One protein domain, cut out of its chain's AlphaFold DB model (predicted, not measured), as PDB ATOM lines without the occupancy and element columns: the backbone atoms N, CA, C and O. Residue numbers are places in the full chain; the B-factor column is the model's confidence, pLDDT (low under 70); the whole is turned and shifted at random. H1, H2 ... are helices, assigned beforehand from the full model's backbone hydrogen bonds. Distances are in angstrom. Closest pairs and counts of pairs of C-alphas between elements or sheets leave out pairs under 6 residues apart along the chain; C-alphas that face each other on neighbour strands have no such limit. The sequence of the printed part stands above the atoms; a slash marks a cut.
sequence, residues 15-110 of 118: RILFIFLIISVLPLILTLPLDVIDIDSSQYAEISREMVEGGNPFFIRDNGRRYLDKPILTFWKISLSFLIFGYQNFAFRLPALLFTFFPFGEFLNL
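This is residues 15 to 110 of the 118 residues of an uncharacterized protein of Leptospira kirschneri str. 200801925 (UniProt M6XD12). What shape is this? Long helices H1 and H4 run side by side as an arm; H2 and H3, with residues 54 to 72, make a head at one end. What parts? The printed part has 96 residues, four helices, H1 to H4 in order, and no named strand: all helix. It is only just loose, with a radius of gyration of the C-alphas of 15.3 A, and spans 48 by 30 by 24 A.

Where are H1 and H2? H1 is residues 15 to 31, from C-alpha 15 at (17.815, 54.111, 24.703); H2 is residues 39 to 53. H3 and H4? H3 is residues 73 to 85; H4, residues 89 to 109, is 33.1 A long and ends at C-alpha 109, (26.495, 46.811, 35.183).

What touches? H1 touches H4 at a shallow tilt of 5 degrees, opposite ways, C-alphas 28 and 97 closest at 7.3 A. H3 touches H4, C-alphas 81 and 91 closest at 5.4 A, and H2, C-alphas 48 and 79 closest at 5.0 A. Helix backbones? Every O i to N i+4 pair is within hydrogen-bond range in H2 and H3, 11 of 13 in H1 and 9 of 17 in H4.

Any cut? The printed part has no cut. Low confidence? No printed residue is under 70.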
ATOM      1  N   ARG A  15      18.431  54.109  26.042       79.94
ATOM      2  CA  ARG A  15      17.815  54.111  24.703       79.94
ATOM      3  C   ARG A  15      18.847  54.210  23.580       79.94
ATOM      4  O   ARG A  15      18.697  53.554  22.557       79.94
ATOM      5  N   ILE A  16      19.894  55.005  23.783       83.88
ATOM      6  CA  ILE A  16      20.969  55.193  22.807       83.88
ATOM      7  C   ILE A  16      21.781  53.899  22.673       83.88
ATOM      8  O   ILE A  16      22.082  53.492  21.555       83.88
ATOM      9  N   LEU A  17      22.062  53.205  23.782       82.25
ATOM     10  CA  LEU A  17      22.740  51.905  23.732       82.25
ATOM     11  C   LEU A  17      21.930  50.861  22.954       82.25
ATOM     12  O   LEU A  17      22.500  50.130  22.151       82.25
ATOM     13  N   PHE A  18      20.608  50.809  23.147       84.12
ATOM     14  CA  PHE A  18      19.747  49.908  22.373       84.12
ATOM     15  C   PHE A  18      19.756  50.233  20.876       84.12
ATOM     16  O   PHE A  18      19.785  49.316  20.060       84.12
ATOM     17  N   ILE A  19      19.776  51.516  20.503       88.56
ATOM     18  CA  ILE A  19      19.897  51.925  19.098       88.56
ATOM     19  C   ILE A  19      21.228  51.435  18.512       88.56
ATOM     20  O   ILE A  19      21.223  50.821  17.447       88.56
ATOM     21  N   PHE A  20      22.349  51.635  19.215       86.31
ATOM     22  CA  PHE A  20      23.649  51.122  18.771       86.31
ATOM     23  C   PHE A  20      23.655  49.600  18.638       86.31
ATOM     24  O   PHE A  20      24.122  49.086  17.626       86.31
ATOM     25  N   LEU A  21      23.074  48.883  19.603       86.44
ATOM     26  CA  LEU A  21      22.962  47.429  19.544       86.44
ATOM     27  C   LEU A  21      22.177  46.973  18.305       86.44
ATOM     28  O   LEU A  21      22.634  46.088  17.586       86.44
ATOM     29  N   ILE A  22      21.029  47.595  18.021       89.12
ATOM     30  CA  ILE A  22      20.218  47.271  16.838       89.12
ATOM     31  C   ILE A  22      21.013  47.532  15.556       89.12
ATOM     32  O   ILE A  22      21.044  46.671  14.679       89.12
ATOM     33  N   ILE A  23      21.686  48.682  15.454       90.25
ATOM     34  CA  ILE A  23      22.496  49.037  14.282       90.25
ATOM     35  C   ILE A  23      23.640  48.036  14.071       90.25
ATOM     36  O   ILE A  23      23.924  47.677  12.932       90.25
ATOM     37  N   SER A  24      24.281  47.553  15.138       85.31
ATOM     38  CA  SER A  24      25.356  46.559  15.037       85.31
ATOM     39  C   SER A  24      24.853  45.160  14.671       85.31
ATOM     40  O   SER A  24      25.519  44.447  13.925       85.31
ATOM     41  N   VAL A  25      23.686  44.753  15.176       86.94
ATOM     42  CA  VAL A  25      23.155  43.389  15.002       86.94
ATOM     43  C   VAL A  25      22.403  43.220  13.681       86.94
ATOM     44  O   VAL A  25      22.468  42.156  13.066       86.94
ATOM     45  N   LEU A  26      21.701  44.257  13.218       89.12
ATOM     46  CA  LEU A  26      20.823  44.175  12.049       89.12
ATOM     47  C   LEU A  26      21.552  43.715  10.768       89.12
ATOM     48  O   LEU A  26      21.068  42.770  10.141       89.12
ATOM     49  N   PRO A  27      22.720  44.272  10.381       84.88
ATOM     50  CA  PRO A  27      23.454  43.799   9.207       84.88
ATOM     51  C   PRO A  27      23.898  42.341   9.343       84.88
ATOM     52  O   PRO A  27      23.910  41.602   8.360       84.88
ATOM     53  N   LEU A  28      24.234  41.907  10.562       82.06
ATOM     54  CA  LEU A  28      24.688  40.543  10.810       82.06
ATOM     55  C   LEU A  28      23.547  39.545  10.586       82.06
ATOM     56  O   LEU A  28      23.760  38.533   9.930       82.06
ATOM     57  N   ILE A  29      22.326  39.856  11.039       84.94
ATOM     58  CA  ILE A  29      21.142  39.016  10.793       84.94
ATOM     59  C   ILE A  29      20.785  38.985   9.301       84.94
ATOM     60  O   ILE A  29      20.520  37.916   8.759       84.94
ATOM     61  N   LEU A  30      20.805  40.137   8.625       87.00
ATOM     62  CA  LEU A  30      20.450  40.230   7.203       87.00
ATOM     63  C   LEU A  30      21.437  39.492   6.287       87.00
ATOM     64  O   LEU A  30      21.053  39.037   5.213       87.00
ATOM     65  N   THR A  31      22.695  39.356   6.709       83.62
ATOM     66  CA  THR A  31      23.753  38.687   5.934       83.62
ATOM     67  C   THR A  31      23.932  37.209   6.275       83.62
ATOM     68  O   THR A  31      24.622  36.510   5.538       83.62
ATOM     69  N   LEU A  32      23.275  36.689   7.323       82.50
ATOM     70  CA  LEU A  32      23.316  35.266   7.695       82.50
ATOM     71  C   LEU A  32      23.062  34.273   6.546       82.50
ATOM     72  O   LEU A  32      23.792  33.281   6.502       82.50
ATOM     73  N   PRO A  33      22.084  34.481   5.640       81.75
ATOM     74  CA  PRO A  33      21.821  33.527   4.561       81.75
ATOM     75  C   PRO A  33      22.819  33.620   3.401       81.75
ATOM     76  O   PRO A  33      22.804  32.754   2.535       81.75
ATOM     77  N   LEU A  34      23.664  34.654   3.354       84.69
ATOM     78  CA  LEU A  34      24.649  34.812   2.289       84.69
ATOM     79  C   LEU A  34      25.814  33.849   2.489       84.69
ATOM     80  O   LEU A  34      26.220  33.584   3.626       84.69
ATOM     81  N   ASP A  35      26.413  33.394   1.398       85.06
ATOM     82  CA  ASP A  35      27.605  32.559   1.466       85.06
ATOM     83  C   ASP A  35      28.816  33.324   2.011       85.06
ATOM     84  O   ASP A  35      28.918  34.555   1.931       85.06
ATOM     85  N   VAL A  36      29.743  32.584   2.612       81.31
ATOM     86  CA  VAL A  36      31.050  33.113   3.008       81.31
ATOM     87  C   VAL A  36      31.942  33.167   1.765       81.31
ATOM     88  O   VAL A  36      32.593  32.193   1.410       81.31
ATOM     89  N   ILE A  37      31.925  34.309   1.078       82.06
ATOM     90  CA  ILE A  37      32.613  34.503  -0.216       82.06
ATOM     91  C   ILE A  37      33.982  35.180  -0.040       82.06
ATOM     92  O   ILE A  37      34.860  35.070  -0.890       82.06
ATOM     93  N   ASP A  38      34.163  35.896   1.066       87.56
ATOM     94  CA  ASP A  38      35.388  36.636   1.348       87.56
ATOM     95  C   ASP A  38      36.584  35.696   1.588       87.56
ATOM     96  O   ASP A  38      36.444  34.627   2.194       87.56
ATOM     97  N   ILE A  39      37.764  36.085   1.096       89.69
ATOM     98  CA  ILE A  39      38.951  35.221   1.086       89.69
ATOM     99  C   ILE A  39      39.443  34.905   2.502       89.69
ATOM    100  O   ILE A  39      39.748  33.753   2.804       89.69
ATOM    101  N   ASP A  40      39.424  35.888   3.401       89.62
ATOM    102  CA  ASP A  40      39.865  35.704   4.784       89.62
ATOM    103  C   ASP A  40      38.831  34.879   5.556       89.62
ATOM    104  O   ASP A  40      39.156  33.991   6.346       89.62
ATOM    105  N   SER A  41      37.551  35.151   5.298       90.56
ATOM    106  CA  SER A  41      36.452  34.464   5.974       90.56
ATOM    107  C   SER A  41      36.376  32.985   5.582       90.56
ATOM    108  O   SER A  41      36.193  32.127   6.447       90.56
ATOM    109  N   SER A  42      36.550  32.680   4.295       92.50
ATOM    110  CA  SER A  42      36.596  31.307   3.785       92.50
ATOM    111  C   SER A  42      37.837  30.563   4.281       92.50
ATOM    112  O   SER A  42      37.714  29.421   4.717       92.50
ATOM    113  N   GLN A  43      39.000  31.223   4.341       94.56
ATOM    114  CA  GLN A  43      40.205  30.649   4.940       94.56
ATOM    115  C   GLN A  43      39.979  30.281   6.414       94.56
ATOM    116  O   GLN A  43      40.283  29.164   6.830       94.56
ATOM    117  N   TYR A  44      39.403  31.176   7.223       94.88
ATOM    118  CA  TYR A  44      39.114  30.872   8.630       94.88
ATOM    119  C   TYR A  44      38.082  29.758   8.798       94.88
ATOM    120  O   TYR A  44      38.204  28.961   9.735       94.88
ATOM    121  N   ALA A  45      37.085  29.686   7.915       94.81
ATOM    122  CA  ALA A  45      36.125  28.592   7.900       94.81
ATOM    123  C   ALA A  45      36.815  27.252   7.590       94.81
ATOM    124  O   ALA A  45      36.651  26.304   8.354       94.81
ATOM    125  N   GLU A  46      37.652  27.187   6.553       95.06
ATOM    126  CA  GLU A  46      38.378  25.967   6.180       95.06
ATOM    127  C   GLU A  46      39.373  25.521   7.252       95.06
ATOM    128  O   GLU A  46      39.348  24.362   7.658       95.06
ATOM    129  N   ILE A  47      40.175  26.434   7.808       96.00
ATOM    130  CA  ILE A  47      41.094  26.109   8.912       96.00
ATOM    131  C   ILE A  47      40.324  25.523  10.104       96.00
ATOM    132  O   ILE A  47      40.749  24.550  10.732       96.00
ATOM    133  N   SER A  48      39.173  26.111  10.432       96.50
ATOM    134  CA  SER A  48      38.351  25.649  11.552       96.50
ATOM    135  C   SER A  48      37.689  24.300  11.261       96.50
ATOM    136  O   SER A  48      37.528  23.503  12.186       96.50
ATOM    137  N   ARG A  49      37.338  24.024   9.996       96.06
ATOM    138  CA  ARG A  49      36.855  22.719   9.523       96.06
ATOM    139  C   ARG A  49      37.956  21.665   9.624       96.06
ATOM    140  O   ARG A  49      37.738  20.635  10.254       96.06
ATOM    141  N   GLU A  50      39.153  21.948   9.107       96.19
ATOM    142  CA  GLU A  50      40.322  21.063   9.215       96.19
ATOM    143  C   GLU A  50      40.688  20.769  10.675       96.19
ATOM    144  O   GLU A  50      41.074  19.648  11.000       96.19
ATOM    145  N   MET A  51      40.543  21.746  11.574       95.81
ATOM    146  CA  MET A  51      40.768  21.545  13.006       95.81
ATOM    147  C   MET A  51      39.754  20.570  13.623       95.81
ATOM    148  O   MET A  51      40.138  19.727  14.436       95.81
ATOM    149  N   VAL A  52      38.475  20.666  13.236       96.69
ATOM    150  CA  VAL A  52      37.428  19.732  13.682       96.69
ATOM    151  C   VAL A  52      37.691  18.332  13.129       96.69
ATOM    152  O   VAL A  52      37.730  17.373  13.896       96.69
ATOM    153  N   GLU A  53      37.933  18.210  11.824       95.88
ATOM    154  CA  GLU A  53      38.188  16.922  11.161       95.88
ATOM    155  C   GLU A  53      39.493  16.269  11.618       95.88
ATOM    156  O   GLU A  53      39.581  15.049  11.740       95.88
ATOM    157  N   GLY A  54      40.513  17.078  11.904       93.31
ATOM    158  CA  GLY A  54      41.800  16.615  12.402       93.31
ATOM    159  C   GLY A  54      41.765  16.135  13.852       93.31
ATOM    160  O   GLY A  54      42.723  15.499  14.292       93.31
ATOM    161  N   GLY A  55      40.709  16.451  14.614       93.94
ATOM    162  CA  GLY A  55      40.522  16.021  16.005       93.94
ATOM    163  C   GLY A  55      41.549  16.569  17.005       93.94
ATOM    164  O   GLY A  55      41.514  16.209  18.181       93.94
ATOM    165  N   ASN A  56      42.469  17.434  16.567       93.06
ATOM    166  CA  ASN A  56      43.490  18.042  17.412       93.06
ATOM    167  C   ASN A  56      43.275  19.561  17.482       93.06
ATOM    168  O   ASN A  56      43.654  20.270  16.548       93.06
ATOM    169  N   PRO A  57      42.748  20.089  18.602       91.56
ATOM    170  CA  PRO A  57      42.444  21.509  18.720       91.56
ATOM    171  C   PRO A  57      43.696  22.390  18.781       91.56
ATOM    172  O   PRO A  57      43.579  23.595  18.610       91.56
ATOM    173  N   PHE A  58      44.889  21.842  19.026       92.44
ATOM    174  CA  PHE A  58      46.135  22.613  19.107       92.44
ATOM    175  C   PHE A  58      46.891  22.685  17.784       92.44
ATOM    176  O   PHE A  58      47.874  23.419  17.677       92.44
ATOM    177  N   PHE A  59      46.465  21.916  16.781       92.12
ATOM    178  CA  PHE A  59      47.159  21.841  15.509       92.12
ATOM    179  C   PHE A  59      46.357  22.522  14.409       92.12
ATOM    180  O   PHE A  59      45.366  21.993  13.919       92.12
ATOM    181  N   ILE A  60      46.816  23.711  14.027       94.12
ATOM    182  CA  ILE A  60      46.158  24.551  13.032       94.12
ATOM    183  C   ILE A  60      46.769  24.264  11.661       94.12
ATOM    184  O   ILE A  60      47.996  24.301  11.487       94.12
ATOM    185  N   ARG A  61      45.903  23.983  10.691       94.81
ATOM    186  CA  ARG A  61      46.286  23.750   9.305       94.81
ATOM    187  C   ARG A  61      45.451  24.600   8.366       94.81
ATOM    188  O   ARG A  61      44.265  24.778   8.601       94.81
ATOM    189  N   ASP A  62      46.102  25.100   7.329       95.19
ATOM    190  CA  ASP A  62      45.479  25.757   6.190       95.19
ATOM    191  C   ASP A  62      45.845  24.972   4.930       95.19
ATOM    192  O   ASP A  62      47.022  24.916   4.541       95.19
ATOM    193  N   ASN A  63      44.851  24.319   4.327       93.44
ATOM    194  CA  ASN A  63      45.025  23.431   3.184       93.44
ATOM    195  C   ASN A  63      46.102  22.366   3.460       93.44
ATOM    196  O   ASN A  63      47.023  22.145   2.667       93.44
ATOM    197  N   GLY A  64      46.050  21.755   4.649       92.06
ATOM    198  CA  GLY A  64      46.998  20.729   5.096       92.06
ATOM    199  C   GLY A  64      48.386  21.227   5.530       92.06
ATOM    200  O   GLY A  64      49.176  20.438   6.060       92.06
ATOM    201  N   ARG A  65      48.710  22.516   5.364       94.00
ATOM    202  CA  ARG A  65      49.993  23.106   5.795       94.00
ATOM    203  C   ARG A  65      49.871  23.717   7.183       94.00
ATOM    204  O   ARG A  65      48.830  24.250   7.530       94.00
ATOM    205  N   ARG A  66      50.944  23.671   7.981       93.00
ATOM    206  CA  ARG A  66      50.963  24.298   9.315       93.00
ATOM    207  C   ARG A  66      50.712  25.800   9.199       93.00
ATOM    208  O   ARG A  66      51.407  26.464   8.436       93.00
ATOM    209  N   TYR A  67      49.784  26.308  10.000       92.62
ATOM    210  CA  TYR A  67      49.422  27.720  10.041       92.62
ATOM    211  C   TYR A  67      49.645  28.277  11.451       92.62
ATOM    212  O   TYR A  67      49.092  27.754  12.414       92.62
ATOM    213  N   LEU A  68      50.479  29.312  11.596       88.94
ATOM    214  CA  LEU A  68      50.832  29.905  12.900       88.94
ATOM    215  C   LEU A  68      50.720  31.437  12.909       88.94
ATOM    216  O   LEU A  68      51.199  32.088  13.835       88.94
ATOM    217  N   ASP A  69      50.059  32.016  11.906       91.12
ATOM    218  CA  ASP A  69      50.041  33.469  11.712       91.12
ATOM    219  C   ASP A  69      49.023  34.182  12.617       91.12
ATOM    220  O   ASP A  69      49.146  35.382  12.879       91.12
ATOM    221  N   LYS A  70      47.995  33.466  13.094       89.94
ATOM    222  CA  LYS A  70      46.898  34.018  13.908       89.94
ATOM    223  C   LYS A  70      46.716  33.249  15.216       89.94
ATOM    224  O   LYS A  70      46.969  32.043  15.265       89.94
ATOM    225  N   PRO A  71      46.231  33.921  16.277       92.50
ATOM    226  CA  PRO A  71      45.964  33.272  17.554       92.50
ATOM    227  C   PRO A  71      44.874  32.201  17.432       92.50
ATOM    228  O   PRO A  71      43.846  32.393  16.779       92.50
ATOM    229  N   ILE A  72      45.074  31.096  18.149       94.06
ATOM    230  CA  ILE A  72      44.246  29.888  18.038       94.06
ATOM    231  C   ILE A  72      42.788  30.074  18.474       94.06
ATOM    232  O   ILE A  72      41.893  29.387  17.988       94.06
ATOM    233  N   LEU A  73      42.535  31.041  19.362       94.44
ATOM    234  CA  LEU A  73      41.213  31.296  19.926       94.44
ATOM    235  C   LEU A  73      40.160  31.593  18.849       94.44
ATOM    236  O   LEU A  73      38.990  31.260  19.027       94.44
ATOM    237  N   THR A  74      40.553  32.221  17.736       92.94
ATOM    238  CA  THR A  74      39.643  32.478  16.613       92.94
ATOM    239  C   THR A  74      39.097  31.168  16.053       92.94
ATOM    240  O   THR A  74      37.883  31.026  15.930       92.94
ATOM    241  N   PHE A  75      39.977  30.193  15.820       95.25
ATOM    242  CA  PHE A  75      39.614  28.890  15.275       95.25
ATOM    243  C   PHE A  75      38.832  28.053  16.285       95.25
ATOM    244  O   PHE A  75      37.798  27.510  15.930       95.25
ATOM    245  N   TRP A  76      39.213  28.044  17.568       96.06
ATOM    246  CA  TRP A  76      38.464  27.311  18.602       96.06
ATOM    247  C   TRP A  76      36.995  27.700  18.678       96.06
ATOM    248  O   TRP A  76      36.126  26.836  18.769       96.06
ATOM    249  N   LYS A  77      36.706  29.000  18.626       96.00
ATOM    250  CA  LYS A  77      35.330  29.496  18.679       96.00
ATOM    251  C   LYS A  77      34.509  29.019  17.479       96.00
ATOM    252  O   LYS A  77      33.358  28.628  17.649       96.00
ATOM    253  N   ILE A  78      35.099  29.044  16.284       96.19
ATOM    254  CA  ILE A  78      34.441  28.612  15.046       96.19
ATOM    255  C   ILE A  78      34.288  27.086  15.031       96.19
ATOM    256  O   ILE A  78      33.185  26.593  14.820       96.19
ATOM    257  N   SER A  79      35.351  26.338  15.332       96.75
ATOM    258  CA  SER A  79      35.343  24.874  15.423       96.75
ATOM    259  C   SER A  79      34.322  24.365  16.440       96.75
ATOM    260  O   SER A  79      33.606  23.410  16.154       96.75
ATOM    261  N   LEU A  80      34.182  25.024  17.597       96.81
ATOM    262  CA  LEU A  80      33.143  24.687  18.574       96.81
ATOM    263  C   LEU A  80      31.736  24.877  17.995       96.81
ATOM    264  O   LEU A  80      30.868  24.031  18.188       96.81
ATOM    265  N   SER A  81      31.516  25.964  17.258       97.06
ATOM    266  CA  SER A  81      30.244  26.200  16.576       97.06
ATOM    267  C   SER A  81      29.966  25.132  15.513       97.06
ATOM    268  O   SER A  81      28.867  24.584  15.457       97.06
ATOM    269  N   PHE A  82      30.974  24.752  14.725       97.25
ATOM    270  CA  PHE A  82      30.861  23.674  13.744       97.25
ATOM    271  C   PHE A  82      30.572  22.306  14.365       97.25
ATOM    272  O   PHE A  82      29.793  21.547  13.798       97.25
ATOM    273  N   LEU A  83      31.124  22.000  15.542       96.56
ATOM    274  CA  LEU A  83      30.814  20.760  16.260       96.56
ATOM    275  C   LEU A  83      29.338  20.670  16.678       96.56
ATOM    276  O   LEU A  83      28.783  19.576  16.713       96.56
ATOM    277  N   ILE A  84      28.706  21.802  17.000       96.62
ATOM    278  CA  ILE A  84      27.318  21.848  17.487       96.62
ATOM    279  C   ILE A  84      26.321  21.923  16.323       96.62
ATOM    280  O   ILE A  84      25.277  21.275  16.355       96.62
ATOM    281  N   PHE A  85      26.629  22.725  15.305       95.19
ATOM    282  CA  PHE A  85      25.685  23.118  14.255       95.19
ATOM    283  C   PHE A  85      26.014  22.550  12.868       95.19
ATOM    284  O   PHE A  85      25.231  22.717  11.930       95.19
ATOM    285  N   GLY A  86      27.159  21.883  12.725       94.81
ATOM    286  CA  GLY A  86      27.693  21.431  11.446       94.81
ATOM    287  C   GLY A  86      28.366  22.546  10.638       94.81
ATOM    288  O   GLY A  86      28.395  23.717  11.026       94.81
ATOM    289  N   TYR A  87      28.919  22.172   9.483       94.12
ATOM    290  CA  TYR A  87      29.613  23.086   8.570       94.12
ATOM    291  C   TYR A  87      28.611  23.905   7.758       94.12
ATOM    292  O   TYR A  87      28.218  23.538   6.654       94.12
ATOM    293  N   GLN A  88      28.151  25.000   8.351       91.44
ATOM    294  CA  GLN A  88      27.157  25.896   7.768       91.44
ATOM    295  C   GLN A  88      27.630  27.349   7.856       91.44
ATOM    296  O   GLN A  88      28.311  27.734   8.810       91.44
ATOM    297  N   ASN A  89      27.198  28.191   6.909       89.81
ATOM    298  CA  ASN A  89      27.519  29.626   6.896       89.81
ATOM    299  C   ASN A  89      27.114  30.323   8.208       89.81
ATOM    300  O   ASN A  89      27.851  31.155   8.741       89.81
ATOM    301  N   PHE A  90      25.955  29.960   8.769       90.06
ATOM    302  CA  PHE A  90      25.500  30.537  10.035       90.06
ATOM    303  C   PHE A  90      26.385  30.105  11.212       90.06
ATOM    304  O   PHE A  90      26.680  30.921  12.083       90.06
ATOM    305  N   ALA A  91      26.846  28.848  11.226       93.00
ATOM    306  CA  ALA A  91      27.680  28.310  12.293       93.00
ATOM    307  C   ALA A  91      29.037  29.025  12.344       93.00
ATOM    308  O   ALA A  91      29.522  29.340  13.428       93.00
ATOM    309  N   PHE A  92      29.602  29.390  11.191       93.25
ATOM    310  CA  PHE A  92      30.816  30.206  11.124       93.25
ATOM    311  C   PHE A  92      30.636  31.594  11.769       93.25
ATOM    312  O   PHE A  92      31.505  32.064  12.502       93.25
ATOM    313  N   ARG A  93      29.490  32.247  11.530       90.69
ATOM    314  CA  ARG A  93      29.210  33.616  12.006       90.69
ATOM    315  C   ARG A  93      28.706  33.678  13.450       90.69
ATOM    316  O   ARG A  93      28.844  34.713  14.102       90.69
ATOM    317  N   LEU A  94      28.135  32.587  13.959       91.19
ATOM    318  CA  LEU A  94      27.491  32.538  15.273       91.19
ATOM    319  C   LEU A  94      28.404  32.981  16.432       91.19
ATOM    320  O   LEU A  94      27.951  33.781  17.252       91.19
ATOM    321  N   PRO A  95      29.683  32.568  16.522       92.31
ATOM    322  CA  PRO A  95      30.548  33.058  17.586       92.31
ATOM    323  C   PRO A  95      30.712  34.580  17.548       92.31
ATOM    324  O   PRO A  95      30.586  35.232  18.580       92.31
ATOM    325  N   ALA A  96      30.929  35.173  16.371       88.69
ATOM    326  CA  ALA A  96      31.075  36.625  16.238       88.69
ATOM    327  C   ALA A  96      29.807  37.381  16.679       88.69
ATOM    328  O   ALA A  96      29.902  38.409  17.357       88.69
ATOM    329  N   LEU A  97      28.625  36.831  16.375       87.56
ATOM    330  CA  LEU A  97      27.346  37.350  16.862       87.56
ATOM    331  C   LEU A  97      27.289  37.356  18.393       87.56
ATOM    332  O   LEU A  97      27.007  38.391  18.989       87.56
ATOM    333  N   LEU A  98      27.607  36.232  19.039       88.06
ATOM    334  CA  LEU A  98      27.546  36.108  20.499       88.06
ATOM    335  C   LEU A  98      28.496  37.084  21.209       88.06
ATOM    336  O   LEU A  98      28.107  37.735  22.177       88.06
ATOM    337  N   PHE A  99      29.719  37.243  20.696       86.88
ATOM    338  CA  PHE A  99      30.691  38.177  21.271       86.88
ATOM    339  C   PHE A  99      30.310  39.650  21.072       86.88
ATOM    340  O   PHE A  99      30.742  40.483  21.863       86.88
ATOM    341  N   THR A 100      29.463  39.980  20.090       83.00
ATOM    342  CA  THR A 100      28.916  41.340  19.933       83.00
ATOM    343  C   THR A 100      28.004  41.731  21.102       83.00
ATOM    344  O   THR A 100      27.989  42.892  21.506       83.00
ATOM    345  N   PHE A 101      27.270  40.780  21.690       80.38
ATOM    346  CA  PHE A 101      26.360  41.059  22.809       80.38
ATOM    347  C   PHE A 101      27.068  41.157  24.166       80.38
ATOM    348  O   PHE A 101      26.554  41.807  25.075       80.38
ATOM    349  N   PHE A 102      28.241  40.538  24.317       82.56
ATOM    350  CA  PHE A 102      28.946  40.465  25.600       82.56
ATOM    351  C   PHE A 102      29.265  41.850  26.214       82.56
ATOM    352  O   PHE A 102      28.926  42.068  27.378       82.56
ATOM    353  N   PRO A 103      29.802  42.835  25.462       79.38
ATOM    354  CA  PRO A 103      30.062  44.174  25.997       79.38
ATOM    355  C   PRO A 103      28.804  44.911  26.466       79.38
ATOM    356  O   PRO A 103      28.877  45.721  27.389       79.38
ATOM    357  N   PHE A 104      27.648  44.648  25.849       77.12
ATOM    358  CA  PHE A 104      26.397  45.321  26.204       77.12
ATOM    359  C   PHE A 104      25.953  44.974  27.633       77.12
ATOM    360  O   PHE A 104      25.510  45.855  28.366       77.12
ATOM    361  N   GLY A 105      26.126  43.715  28.052       75.75
ATOM    362  CA  GLY A 105      25.827  43.278  29.418       75.75
ATOM    363  C   GLY A 105      26.701  43.974  30.465       75.75
ATOM    364  O   GLY A 105      26.192  44.472  31.466       75.75
ATOM    365  N   GLU A 106      28.002  44.089  30.198       74.75
ATOM    366  CA  GLU A 106      28.943  44.780  31.090       74.75
ATOM    367  C   GLU A 106      28.651  46.282  31.199       74.75
ATOM    368  O   GLU A 106      28.706  46.852  32.289       74.75
ATOM    369  N   PHE A 107      28.268  46.932  30.095       73.56
ATOM    370  CA  PHE A 107      27.921  48.357  30.095       73.56
ATOM    371  C   PHE A 107      26.737  48.690  31.014       73.56
ATOM    372  O   PHE A 107      26.740  49.744  31.653       73.56
ATOM    373  N   LEU A 108      25.749  47.795  31.121       72.75
ATOM    374  CA  LEU A 108      24.603  47.966  32.020       72.75
ATOM    375  C   LEU A 108      24.982  47.813  33.502       72.75
ATOM    376  O   LEU A 108      24.342  48.421  34.357       72.75
ATOM    377  N   ASN A 109      26.033  47.049  33.812       70.44
ATOM    378  CA  ASN A 109      26.495  46.811  35.183       70.44
ATOM    379  C   ASN A 109      27.349  47.956  35.757       70.44
ATOM    380  O   ASN A 109      27.673  47.952  36.951       70.44
ATOM    381  N   LEU A 110      27.720  48.948  34.940       71.44
ATOM    382  CA  LEU A 110      28.549  50.063  35.382       71.44
ATOM    383  C   LEU A 110      27.780  50.995  36.341       71.44
ATOM    384  O   LEU A 110      26.649  51.393  36.059       71.44
TER     385      LEU A 110